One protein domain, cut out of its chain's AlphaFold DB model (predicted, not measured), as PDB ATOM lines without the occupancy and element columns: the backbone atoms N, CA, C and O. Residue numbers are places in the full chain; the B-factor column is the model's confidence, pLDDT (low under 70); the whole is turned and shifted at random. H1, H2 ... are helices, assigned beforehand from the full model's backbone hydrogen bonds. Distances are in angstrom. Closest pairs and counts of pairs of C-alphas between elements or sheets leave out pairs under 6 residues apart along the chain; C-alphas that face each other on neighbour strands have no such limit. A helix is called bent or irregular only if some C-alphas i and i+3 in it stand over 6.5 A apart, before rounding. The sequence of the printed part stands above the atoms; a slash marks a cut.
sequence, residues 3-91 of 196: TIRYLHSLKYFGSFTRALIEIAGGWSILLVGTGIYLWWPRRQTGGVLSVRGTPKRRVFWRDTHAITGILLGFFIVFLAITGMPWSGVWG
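AT A GLANCE: This is residues 3 to 91 of the 196 residues of the protein "Putative iron-regulated membrane protein" of Rhizobium mongolense (UniProt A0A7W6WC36). Two long, kinked helices, H2 and H3, run opposite ways and cross as a slender X, a helical hairpin whose long loop, residues 40 to 57, makes one end of the domain. The short helix H1 sits at the other end, by the first residues of H2. The printed part has 89 residues with three named helices, in the order H1, H2, H3, and no named strand; the class is all helix. The whole is loose, with a radius of gyration of the C-alphas of 17.4 A, and elongated, spanning 50 by 26 by 18 A.

IN THESE COORDINATES: H2 is residues 11 to 39, 37.5 A from first to last C-alpha, beginning at C-alpha 11 (203.383, 158.433, 105.647). It has a kink of 62 degrees near residue 18 and is irregular, with C-alphas 12 and 15 being 9.0 A apart. H3, residues 58 to 86, is 39.3 A long and ends at C-alpha 86 (200.683, 161.342, 94.148). It has a kink of 37 degrees near residue 71. H1 is residues 3 to 8, beginning at C-alpha 3 (202.400, 167.220, 109.287).

HOW THE PARTS SIT: H2 and H3 touch and form a helical hairpin; their closest C-alphas, of Gly 25 and Ala 80, are 5.6 A apart. Their lines stand at a steep tilt of 44 degrees, opposite ways. H1 and H2 are close but not clearly touching, the closest C-alphas being those of Tyr 6 and Tyr 12, 6.2 A apart. H1 and H3 are apart. Every O i to N i+4 pair is within hydrogen-bond range in H1, against 22 of 25 in H2 and 22 of 25 in H3.

THE WHOLE: The two C-alphas farthest apart, of Thr 3 and Thr 45, are 52.8 A from each other. The printed part has no cut. The link from H1 to H2 is tight; that from H2 to H3, 18 residues, is long. The mean pLDDT of the printed part is 88.3, and residues 44 to 47 are under 70.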
ATOM      1  N   THR A   3     203.327 168.128 108.593       79.56
ATOM      2  CA  THR A   3     202.400 167.220 109.287       79.56
ATOM      3  C   THR A   3     201.140 166.915 108.476       79.56
ATOM      4  O   THR A   3     200.753 165.755 108.360       79.56
ATOM      5  N   ILE A   4     200.530 167.935 107.858       80.00
ATOM      6  CA  ILE A   4     199.325 167.769 107.024       80.00
ATOM      7  C   ILE A   4     199.641 166.875 105.823       80.00
ATOM      8  O   ILE A   4     198.907 165.928 105.553       80.00
ATOM      9  N   ARG A   5     200.778 167.119 105.154       75.25
ATOM     10  CA  ARG A   5     201.246 166.288 104.037       75.25
ATOM     11  C   ARG A   5     201.415 164.832 104.468       75.25
ATOM     12  O   ARG A   5     201.007 163.945 103.735       75.25
ATOM     13  N   TYR A   6     201.988 164.583 105.643       80.88
ATOM     14  CA  TYR A   6     202.278 163.224 106.107       80.88
ATOM     15  C   TYR A   6     201.032 162.464 106.562       80.88
ATOM     16  O   TYR A   6     200.957 161.255 106.350       80.88
ATOM     17  N   LEU A   7     200.052 163.160 107.146       84.38
ATOM     18  CA  LEU A   7     198.735 162.592 107.430       84.38
ATOM     19  C   LEU A   7     197.999 162.256 106.132       84.38
ATOM     20  O   LEU A   7     197.539 161.130 105.969       84.38
ATOM     21  N   HIS A   8     197.952 163.201 105.190       79.38
ATOM     22  CA  HIS A   8     197.261 163.028 103.914       79.38
ATOM     23  C   HIS A   8     197.895 161.928 103.048       79.38
ATOM     24  O   HIS A   8     197.188 161.131 102.445       79.38
ATOM     25  N   SER A   9     199.228 161.826 103.037       70.69
ATOM     26  CA  SER A   9     199.959 160.788 102.301       70.69
ATOM     27  C   SER A   9     200.119 159.477 103.083       70.69
ATOM     28  O   SER A   9     200.910 158.625 102.673       70.69
ATOM     29  N   LEU A  10     199.472 159.349 104.249       80.88
ATOM     30  CA  LEU A  10     199.555 158.200 105.162       80.88
ATOM     31  C   LEU A  10     200.995 157.792 105.530       80.88
ATOM     32  O   LEU A  10     201.256 156.649 105.903       80.88
ATOM     33  N   LYS A  11     201.954 158.724 105.454       79.00
ATOM     34  CA  LYS A  11     203.383 158.433 105.647       79.00
ATOM     35  C   LYS A  11     203.685 157.996 107.079       79.00
ATOM     36  O   LYS A  11     204.568 157.172 107.282       79.00
ATOM     37  N   TYR A  12     202.910 158.484 108.048       82.88
ATOM     38  CA  TYR A  12     203.003 158.050 109.444       82.88
ATOM     39  C   TYR A  12     202.586 156.588 109.666       82.88
ATOM     40  O   TYR A  12     203.021 155.982 110.637       82.88
ATOM     41  N   PHE A  13     201.790 156.007 108.764       84.38
ATOM     42  CA  PHE A  13     201.245 154.650 108.898       84.38
ATOM     43  C   PHE A  13     202.032 153.602 108.089       84.38
ATOM     44  O   PHE A  13     201.560 152.481 107.895       84.38
ATOM     45  N   GLY A  14     203.227 153.957 107.607       85.69
ATOM     46  CA  GLY A  14     204.139 153.044 106.917       85.69
ATOM     47  C   GLY A  14     203.800 152.763 105.447       85.69
ATOM     48  O   GLY A  14     202.790 153.205 104.897       85.69
ATOM     49  N   SER A  15     204.690 152.020 104.787       85.81
ATOM     50  CA  SER A  15     204.595 151.680 103.360       85.81
ATOM     51  C   SER A  15     203.395 150.790 103.029       85.81
ATOM     52  O   SER A  15     202.781 150.972 101.984       85.81
ATOM     53  N   PHE A  16     203.016 149.880 103.930       89.06
ATOM     54  CA  PHE A  16     201.877 148.982 103.730       89.06
ATOM     55  C   PHE A  16     200.560 149.747 103.532       89.06
ATOM     56  O   PHE A  16     199.837 149.512 102.567       89.06
ATOM     57  N   THR A  17     200.278 150.718 104.403       87.25
ATOM     58  CA  THR A  17     199.053 151.532 104.333       87.25
ATOM     59  C   THR A  17     199.023 152.383 103.061       87.25
ATOM     60  O   THR A  17     197.974 152.541 102.438       87.25
ATOM     61  N   ARG A  18     200.194 152.870 102.625       87.38
ATOM     62  CA  ARG A  18     200.364 153.585 101.350       87.38
ATOM     63  C   ARG A  18     200.104 152.683 100.139       87.38
ATOM     64  O   ARG A  18     199.450 153.115  99.198       87.38
ATOM     65  N   ALA A  19     200.553 151.429 100.177       89.62
ATOM     66  CA  ALA A  19     200.273 150.464  99.118       89.62
ATOM     67  C   ALA A  19     198.782 150.093  99.063       89.62
ATOM     68  O   ALA A  19     198.215 149.971  97.981       89.62
ATOM     69  N   LEU A  20     198.118 149.966 100.217       91.69
ATOM     70  CA  LEU A  20     196.697 149.619 100.281       91.69
ATOM     71  C   LEU A  20     195.817 150.688  99.618       91.69
ATOM     72  O   LEU A  20     194.946 150.346  98.817       91.69
ATOM     73  N   ILE A  21     196.059 151.973  99.902       89.75
ATOM     74  CA  ILE A  21     195.287 153.061  99.281       89.75
ATOM     75  C   ILE A  21     195.561 153.172  97.775       89.75
ATOM     76  O   ILE A  21     194.647 153.444  97.004       89.75
ATOM     77  N   GLU A  22     196.792 152.897  97.344       92.62
ATOM     78  CA  GLU A  22     197.166 152.873  95.930       92.62
ATOM     79  C   GLU A  22     196.457 151.741  95.172       92.62
ATOM     80  O   GLU A  22     195.878 151.964  94.107       92.62
ATOM     81  N   ILE A  23     196.402 150.546  95.766       94.50
ATOM     82  CA  ILE A  23     195.616 149.419  95.253       94.50
ATOM     83  C   ILE A  23     194.132 149.801  95.184       94.50
ATOM     84  O   ILE A  23     193.493 149.570  94.160       94.50
ATOM     85  N   ALA A  24     193.580 150.423  96.229       93.81
ATOM     86  CA  ALA A  24     192.182 150.853  96.249       93.81
ATOM     87  C   ALA A  24     191.867 151.889  95.152       93.81
ATOM     88  O   ALA A  24     190.828 151.786  94.494       93.81
ATOM     89  N   GLY A  25     192.764 152.852  94.910       93.38
ATOM     90  CA  GLY A  25     192.641 153.834  93.830       93.38
ATOM     91  C   GLY A  25     192.646 153.178  92.448       93.38
ATOM     92  O   GLY A  25     191.729 153.396  91.656       93.38
ATOM     93  N   GLY A  26     193.614 152.291  92.192       93.50
ATOM     94  CA  GLY A  26     193.691 151.527  90.943       93.50
ATOM     95  C   GLY A  26     192.466 150.634  90.708       93.50
ATOM     96  O   GLY A  26     191.880 150.643  89.624       93.50
ATOM     97  N   TRP A  27     192.009 149.919  91.740       96.19
ATOM     98  CA  TRP A  27     190.794 149.102  91.664       96.19
ATOM     99  C   TRP A  27     189.536 149.931  91.442       96.19
ATOM    100  O   TRP A  27     188.650 149.484  90.723       96.19
ATOM    101  N   SER A  28     189.452 151.138  92.001       95.75
ATOM    102  CA  SER A  28     188.307 152.026  91.773       95.75
ATOM    103  C   SER A  28     188.159 152.373  90.290       95.75
ATOM    104  O   SER A  28     187.053 152.305  89.755       95.75
ATOM    105  N   ILE A  29     189.270 152.650  89.596       95.75
ATOM    106  CA  ILE A  29     189.272 152.890  88.143       95.75
ATOM    107  C   ILE A  29     188.780 151.643  87.394       95.75
ATOM    108  O   ILE A  29     187.891 151.743  86.546       95.75
ATOM    109  N   LEU A  30     189.306 150.459  87.733       96.62
ATOM    110  CA  LEU A  30     188.904 149.196  87.101       96.62
ATOM    111  C   LEU A  30     187.425 148.858  87.342       96.62
ATOM    112  O   LEU A  30     186.727 148.456  86.412       96.62
ATOM    113  N   LEU A  31     186.923 149.029  88.567       97.00
ATOM    114  CA  LEU A  31     185.534 148.734  88.929       97.00
ATOM    115  C   LEU A  31     184.556 149.690  88.246       97.00
ATOM    116  O   LEU A  31     183.527 149.246  87.743       97.00
ATOM    117  N   VAL A  32     184.883 150.983  88.163       96.69
ATOM    118  CA  VAL A  32     184.059 151.936  87.411       96.69
ATOM    119  C   VAL A  32     184.096 151.610  85.918       96.69
ATOM    120  O   VAL A  32     183.040 151.508  85.298       96.69
ATOM    121  N   GLY A  33     185.275 151.374  85.335       96.44
ATOM    122  CA  GLY A  33     185.404 151.041  83.913       96.44
ATOM    123  C   GLY A  33     184.650 149.764  83.530       96.44
ATOM    124  O   GLY A  33     183.899 149.745  82.552       96.44
ATOM    125  N   THR A  34     184.778 148.708  84.335       96.06
ATOM    126  CA  THR A  34     184.029 147.457  84.135       96.06
ATOM    127  C   THR A  34     182.532 147.633  84.396       96.06
ATOM    128  O   THR A  34     181.721 147.100  83.641       96.06
ATOM    129  N   GLY A  35     182.139 148.438  85.386       93.94
ATOM    130  CA  GLY A  35     180.746 148.810  85.633       93.94
ATOM    131  C   GLY A  35     180.106 149.519  84.436       93.94
ATOM    132  O   GLY A  35     179.025 149.126  83.999       93.94
ATOM    133  N   ILE A  36     180.801 150.498  83.844       92.44
ATOM    134  CA  ILE A  36     180.368 151.200  82.625       92.44
ATOM    135  C   ILE A  36     180.257 150.220  81.456       92.44
ATOM    136  O   ILE A  36     179.256 150.225  80.740       92.44
ATOM    137  N   TYR A  37     181.251 149.347  81.283       92.12
ATOM    138  CA  TYR A  37     181.245 148.334  80.230       92.12
ATOM    139  C   TYR A  37     180.035 147.388  80.328       92.12
ATOM    140  O   TYR A  37     179.417 147.073  79.307       92.12
ATOM    141  N   LEU A  38     179.683 146.956  81.545       89.62
ATOM    142  CA  LEU A  38     178.525 146.097  81.811       89.62
ATOM    143  C   LEU A  38     177.188 146.842  81.690       89.62
ATOM    144  O   LEU A  38     176.194 146.246  81.275       89.62
ATOM    145  N   TRP A  39     177.151 148.129  82.043       88.31
ATOM    146  CA  TRP A  39     175.968 148.980  81.916       88.31
ATOM    147  C   TRP A  39     175.678 149.400  80.468       88.31
ATOM    148  O   TRP A  39     174.514 149.627  80.129       88.31
ATOM    149  N   TRP A  40     176.705 149.476  79.613       88.31
ATOM    150  CA  TRP A  40     176.623 150.064  78.277       88.31
ATOM    151  C   TRP A  40     175.388 149.593  77.478       88.31
ATOM    152  O   TRP A  40     175.198 148.386  77.270       88.31
ATOM    153  N   PRO A  41     174.536 150.514  76.988       82.75
ATOM    154  CA  PRO A  41     173.262 150.161  76.373       82.75
ATOM    155  C   PRO A  41     173.464 149.593  74.963       82.75
ATOM    156  O   PRO A  41     173.432 150.306  73.968       82.75
ATOM    157  N   ARG A  42     173.652 148.273  74.858       79.31
ATOM    158  CA  ARG A  42     173.877 147.606  73.561       79.31
ATOM    159  C   ARG A  42     172.597 147.418  72.739       79.31
ATOM    160  O   ARG A  42     172.684 147.396  71.518       79.31
ATOM    161  N   ARG A  43     171.432 147.260  73.394       75.38
ATOM    162  CA  ARG A  43     170.096 147.056  72.770       75.38
ATOM    163  C   ARG A  43     168.901 147.480  73.655       75.38
ATOM    164  O   ARG A  43     167.796 146.982  73.468       75.38
ATOM    165  N   GLN A  44     169.102 148.334  74.664       67.06
ATOM    166  CA  GLN A  44     168.029 148.728  75.596       67.06
ATOM    167  C   GLN A  44     167.491 150.127  75.275       67.06
ATOM    168  O   GLN A  44     168.265 151.068  75.160       67.06
ATOM    169  N   THR A  45     166.164 150.267  75.188       64.75
ATOM    170  CA  THR A  45     165.463 151.538  74.912       64.75
ATOM    171  C   THR A  45     165.096 152.331  76.174       64.75
ATOM    172  O   THR A  45     164.509 153.403  76.080       64.75
ATOM    173  N   GLY A  46     165.430 151.833  77.371       65.38
ATOM    174  CA  GLY A  46     165.117 152.498  78.638       65.38
ATOM    175  C   GLY A  46     165.981 152.004  79.798       65.38
ATOM    176  O   GLY A  46     166.591 150.936  79.710       65.38
ATOM    177  N   GLY A  47     166.020 152.765  80.897       64.19
ATOM    178  CA  GLY A  47     166.879 152.483  82.062       64.19
ATOM    179  C   GLY A  47     168.319 152.974  81.952       64.19
ATOM    180  O   GLY A  47     169.153 152.587  82.762       64.19
ATOM    181  N   VAL A  48     168.611 153.793  80.938       73.38
ATOM    182  CA  VAL A  48     169.926 154.423  80.754       73.38
ATOM    183  C   VAL A  48     170.038 155.653  81.656       73.38
ATOM    184  O   VAL A  48     170.988 155.772  82.413       73.38
ATOM    185  N   LEU A  49     169.018 156.519  81.644       78.50
ATOM    186  CA  LEU A  49     168.937 157.727  82.484       78.50
ATOM    187  C   LEU A  49     167.637 157.803  83.305       78.50
ATOM    188  O   LEU A  49     167.316 158.836  83.880       78.50
ATOM    189  N   SER A  50     166.856 156.721  83.347       84.12
ATOM    190  CA  SER A  50     165.544 156.676  84.002       84.12
ATOM    191  C   SER A  50     165.469 155.518  84.990       84.12
ATOM    192  O   SER A  50     165.802 154.393  84.619       84.12
ATOM    193  N   VAL A  51     164.949 155.740  86.194       86.75
ATOM    194  CA  VAL A  51     164.671 154.645  87.135       86.75
ATOM    195  C   VAL A  51     163.347 153.976  86.763       86.75
ATOM    196  O   VAL A  51     162.321 154.648  86.659       86.75
ATOM    197  N   ARG A  52     163.346 152.651  86.564       86.50
ATOM    198  CA  ARG A  52     162.126 151.878  86.275       86.50
ATOM    199  C   ARG A  52     161.718 150.989  87.443       86.50
ATOM    200  O   ARG A  52     162.548 150.381  88.116       86.50
ATOM    201  N   GLY A  53     160.409 150.797  87.590       86.19
ATOM    202  CA  GLY A  53     159.832 149.888  88.579       86.19
ATOM    203  C   GLY A  53     159.744 150.489  89.982       86.19
ATOM    204  O   GLY A  53     159.888 151.690  90.172       86.19
ATOM    205  N   THR A  54     159.462 149.637  90.969       90.00
ATOM    206  CA  THR A  54     159.304 150.017  92.380       90.00
ATOM    207  C   THR A  54     160.432 149.421  93.231       90.00
ATOM    208  O   THR A  54     161.007 148.408  92.823       90.00
ATOM    209  N   PRO A  55     160.719 149.956  94.438       91.81
ATOM    210  CA  PRO A  55     161.809 149.480  95.304       91.81
ATOM    211  C   PRO A  55     161.782 147.985  95.659       91.81
ATOM    212  O   PRO A  55     162.808 147.412  96.017       91.81
ATOM    213  N   LYS A  56     160.625 147.323  95.520       93.88
ATOM    214  CA  LYS A  56     160.477 145.869  95.709       93.88
ATOM    215  C   LYS A  56     161.070 145.036  94.562       93.88
ATOM    216  O   LYS A  56     161.194 143.824  94.694       93.88
ATOM    217  N   ARG A  57     161.387 145.643  93.413       93.06
ATOM    218  CA  ARG A  57     161.848 144.945  92.202       93.06
ATOM    219  C   ARG A  57     163.346 145.159  91.983       93.06
ATOM    220  O   ARG A  57     163.840 146.277  92.071       93.06
ATOM    221  N   ARG A  58     164.056 144.103  91.563       91.69
ATOM    222  CA  ARG A  58     165.493 144.152  91.209       91.69
ATOM    223  C   ARG A  58     165.832 145.226  90.166       91.69
ATOM    224  O   ARG A  58     166.906 145.812  90.226       91.69
ATOM    225  N   VAL A  59     164.925 145.481  89.219       89.31
ATOM    226  CA  VAL A  59     165.122 146.477  88.148       89.31
ATOM    227  C   VAL A  59     165.300 147.888  88.708       89.31
ATOM    228  O   VAL A  59     166.160 148.607  88.215       89.31
ATOM    229  N   PHE A  60     164.575 148.247  89.773       92.94
ATOM    230  CA  PHE A  60     164.709 149.552  90.421       92.94
ATOM    231  C   PHE A  60     166.127 149.754  90.961       92.94
ATOM    232  O   PHE A  60     166.779 150.735  90.632       92.94
ATOM    233  N   TRP A  61     166.645 148.787  91.726       93.75
ATOM    234  CA  TRP A  61     167.996 148.863  92.293       93.75
ATOM    235  C   TRP A  61     169.089 148.859  91.230       93.75
ATOM    236  O   TRP A  61     170.074 149.577  91.370       93.75
ATOM    237  N   ARG A  62     168.902 148.091  90.149       90.25
ATOM    238  CA  ARG A  62     169.832 148.087  89.017       90.25
ATOM    239  C   ARG A  62     169.870 149.449  88.323       90.25
ATOM    240  O   ARG A  62     170.956 149.963  88.087       90.25
ATOM    241  N   ASP A  63     168.709 150.009  87.991       90.62
ATOM    242  CA  ASP A  63     168.627 151.281  87.272       90.62
ATOM    243  C   ASP A  63     169.109 152.444  88.175       90.62
ATOM    244  O   ASP A  63     169.849 153.308  87.714       90.62
ATOM    245  N   THR A  64     168.808 152.423  89.482       92.50
ATOM    246  CA  THR A  64     169.352 153.387  90.457       92.50
ATOM    247  C   THR A  64     170.871 153.282  90.582       92.50
ATOM    248  O   THR A  64     171.544 154.301  90.485       92.50
ATOM    249  N   HIS A  65     171.427 152.073  90.745       92.94
ATOM    250  CA  HIS A  65     172.879 151.864  90.805       92.94
ATOM    251  C   HIS A  65     173.577 152.293  89.512       92.94
ATOM    252  O   HIS A  65     174.676 152.826  89.564       92.94
ATOM    253  N   ALA A  66     172.948 152.091  88.353       91.00
ATOM    254  CA  ALA A  66     173.488 152.542  87.078       91.00
ATOM    255  C   ALA A  66     173.562 154.075  86.985       91.00
ATOM    256  O   ALA A  66     174.596 154.619  86.606       91.00
ATOM    257  N   ILE A  67     172.490 154.776  87.367       90.69
ATOM    258  CA  ILE A  67     172.429 156.244  87.303       90.69
ATOM    259  C   ILE A  67     173.361 156.879  88.340       90.69
ATOM    260  O   ILE A  67     174.108 157.803  88.021       90.69
ATOM    261  N   THR A  68     173.362 156.386  89.579       93.00
ATOM    262  CA  THR A  68     174.300 156.885  90.592       93.00
ATOM    263  C   THR A  68     175.730 156.479  90.262       93.00
ATOM    264  O   THR A  68     176.642 157.277  90.438       93.00
ATOM    265  N   GLY A  69     175.926 155.275  89.727       93.19
ATOM    266  CA  GLY A  69     177.219 154.744  89.320       93.19
ATOM    267  C   GLY A  69     177.855 155.531  88.182       93.19
ATOM    268  O   GLY A  69     179.050 155.785  88.251       93.19
ATOM    269  N   ILE A  70     177.096 155.985  87.177       91.44
ATOM    270  CA  ILE A  70     177.662 156.809  86.096       91.44
ATOM    271  C   ILE A  70     178.051 158.203  86.605       91.44
ATOM    272  O   ILE A  70     179.141 158.689  86.303       91.44
ATOM    273  N   LEU A  71     177.195 158.820  87.432       92.19
ATOM    274  CA  LEU A  71     177.429 160.155  87.983       92.19
ATOM    275  C   LEU A  71     178.604 160.154  88.965       92.19
ATOM    276  O   LEU A  71     179.554 160.910  88.798       92.19
ATOM    277  N   LEU A  72     178.553 159.297  89.986       96.00
ATOM    278  CA  LEU A  72     179.609 159.198  90.992       96.00
ATOM    279  C   LEU A  72     180.871 158.560  90.414       96.00
ATOM    280  O   LEU A  72     181.966 158.965  90.779       96.00
ATOM    281  N   GLY A  73     180.733 157.613  89.485       95.94
ATOM    282  CA  GLY A  73     181.856 156.988  88.790       95.94
ATOM    283  C   GLY A  73     182.703 158.004  88.034       95.94
ATOM    284  O   GLY A  73     183.924 157.912  88.095       95.94
ATOM    285  N   PHE A  74     182.090 159.017  87.411       95.56
ATOM    286  CA  PHE A  74     182.830 160.135  86.821       95.56
ATOM    287  C   PHE A  74     183.718 160.847  87.854       95.56
ATOM    288  O   PHE A  74     184.919 160.988  87.628       95.56
ATOM    289  N   PHE A  75     183.165 161.238  89.008       97.38
ATOM    290  CA  PHE A  75     183.941 161.898  90.066       97.38
ATOM    291  C   PHE A  75     185.005 160.978  90.670       97.38
ATOM    292  O   PHE A  75     186.125 161.421  90.905       97.38
ATOM    293  N   ILE A  76     184.689 159.698  90.883       96.12
ATOM    294  CA  ILE A  76     185.638 158.697  91.386       96.12
ATOM    295  C   ILE A  76     186.811 158.550  90.418       96.12
ATOM    296  O   ILE A  76     187.956 158.595  90.851       96.12
ATOM    297  N   VAL A  77     186.547 158.408  89.118       96.75
ATOM    298  CA  VAL A  77     187.595 158.272  88.097       96.75
ATOM    299  C   VAL A  77     188.410 159.554  87.981       96.75
ATOM    300  O   VAL A  77     189.632 159.476  87.937       96.75
ATOM    301  N   PHE A  78     187.773 160.726  87.994       96.19
ATOM    302  CA  PHE A  78     188.475 162.010  88.006       96.19
ATOM    303  C   PHE A  78     189.425 162.123  89.208       96.19
ATOM    304  O   PHE A  78     190.620 162.373  89.040       96.19
ATOM    305  N   LEU A  79     188.925 161.887  90.422       94.94
ATOM    306  CA  LEU A  79     189.734 161.946  91.638       94.94
ATOM    307  C   LEU A  79     190.828 160.874  91.653       94.94
ATOM    308  O   LEU A  79     191.950 161.163  92.048       94.94
ATOM    309  N   ALA A  80     190.542 159.657  91.190       94.94
ATOM    310  CA  ALA A  80     191.539 158.597  91.113       94.94
ATOM    311  C   ALA A  80     192.635 158.931  90.091       94.94
ATOM    312  O   ALA A  80     193.809 158.872  90.429       94.94
ATOM    313  N   ILE A  81     192.295 159.357  88.871       94.31
ATOM    314  CA  ILE A  81     193.288 159.704  87.839       94.31
ATOM    315  C   ILE A  81     194.151 160.892  88.273       94.31
ATOM    316  O   ILE A  81     195.353 160.888  88.031       94.31
ATOM    317  N   THR A  82     193.566 161.900  88.921       92.31
ATOM    318  CA  THR A  82     194.318 163.068  89.416       92.31
ATOM    319  C   THR A  82     195.070 162.801  90.724       92.31
ATOM    320  O   THR A  82     196.073 163.459  90.992       92.31
ATOM    321  N   GLY A  83     194.621 161.833  91.529       90.75
ATOM    322  CA  GLY A  83     195.207 161.469  92.820       90.75
ATOM    323  C   GLY A  83     196.319 160.420  92.730       90.75
ATOM    324  O   GLY A  83     197.306 160.511  93.454       90.75
ATOM    325  N   MET A  84     196.205 159.451  91.819       91.25
ATOM    326  CA  MET A  84     197.194 158.384  91.633       91.25
ATOM    327  C   MET A  84     198.615 158.881  91.282       91.25
ATOM    328  O   MET A  84     199.561 158.269  91.758       91.25
ATOM    329  N   PRO A  85     198.838 160.000  90.560       90.12
ATOM    330  CA  PRO A  85     200.176 160.582  90.395       90.12
ATOM    331  C   PRO A  85     200.874 160.975  91.706       90.12
ATOM    332  O   PRO A  85     202.078 161.199  91.713       90.12
ATOM    333  N   TRP A  86     200.144 161.046  92.819       85.38
ATOM    334  CA  TRP A  86     200.683 161.342  94.148       85.38
ATOM    335  C   TRP A  86     200.865 160.082  95.011       85.38
ATOM    336  O   TRP A  86     201.254 160.184  96.179       85.38
ATOM    337  N   SER A  87     200.563 158.897  94.468       87.69
ATOM    338  CA  SER A  87     200.819 157.612  95.124       87.69
ATOM    339  C   SER A  87     202.306 157.240  95.063       87.69
ATOM    340  O   SER A  87     203.125 157.962  94.498       87.69
ATOM    341  N   GLY A  88     202.681 156.116  95.678       84.25
ATOM    342  CA  GLY A  88     204.072 155.674  95.691       84.25
ATOM    343  C   GLY A  88     204.546 155.210  94.317       84.25
ATOM    344  O   GLY A  88     205.470 155.791  93.758       84.25
ATOM    345  N   VAL A  89     203.925 154.160  93.772       87.06
ATOM    346  CA  VAL A  89     204.416 153.490  92.554       87.06
ATOM    347  C   VAL A  89     203.989 154.236  91.294       87.06
ATOM    348  O   VAL A  89     204.823 154.550  90.448       87.06
ATOM    349  N   TRP A  90     202.700 154.547  91.161       89.25
ATOM    350  CA  TRP A  90     202.175 155.318  90.032       89.25
ATOM    351  C   TRP A  90     202.792 156.712  89.964       89.25
ATOM    352  O   TRP A  90     203.185 157.146  88.883       89.25
ATOM    353  N   GLY A  91     202.932 157.383  91.109       86.00
ATOM    354  CA  GLY A  91     203.602 158.677  91.178       86.00
ATOM    355  C   GLY A  91     205.053 158.615  90.716       86.00
ATOM    356  O   GLY A  91     205.438 159.415  89.867       86.00
TER     357      GLY A  91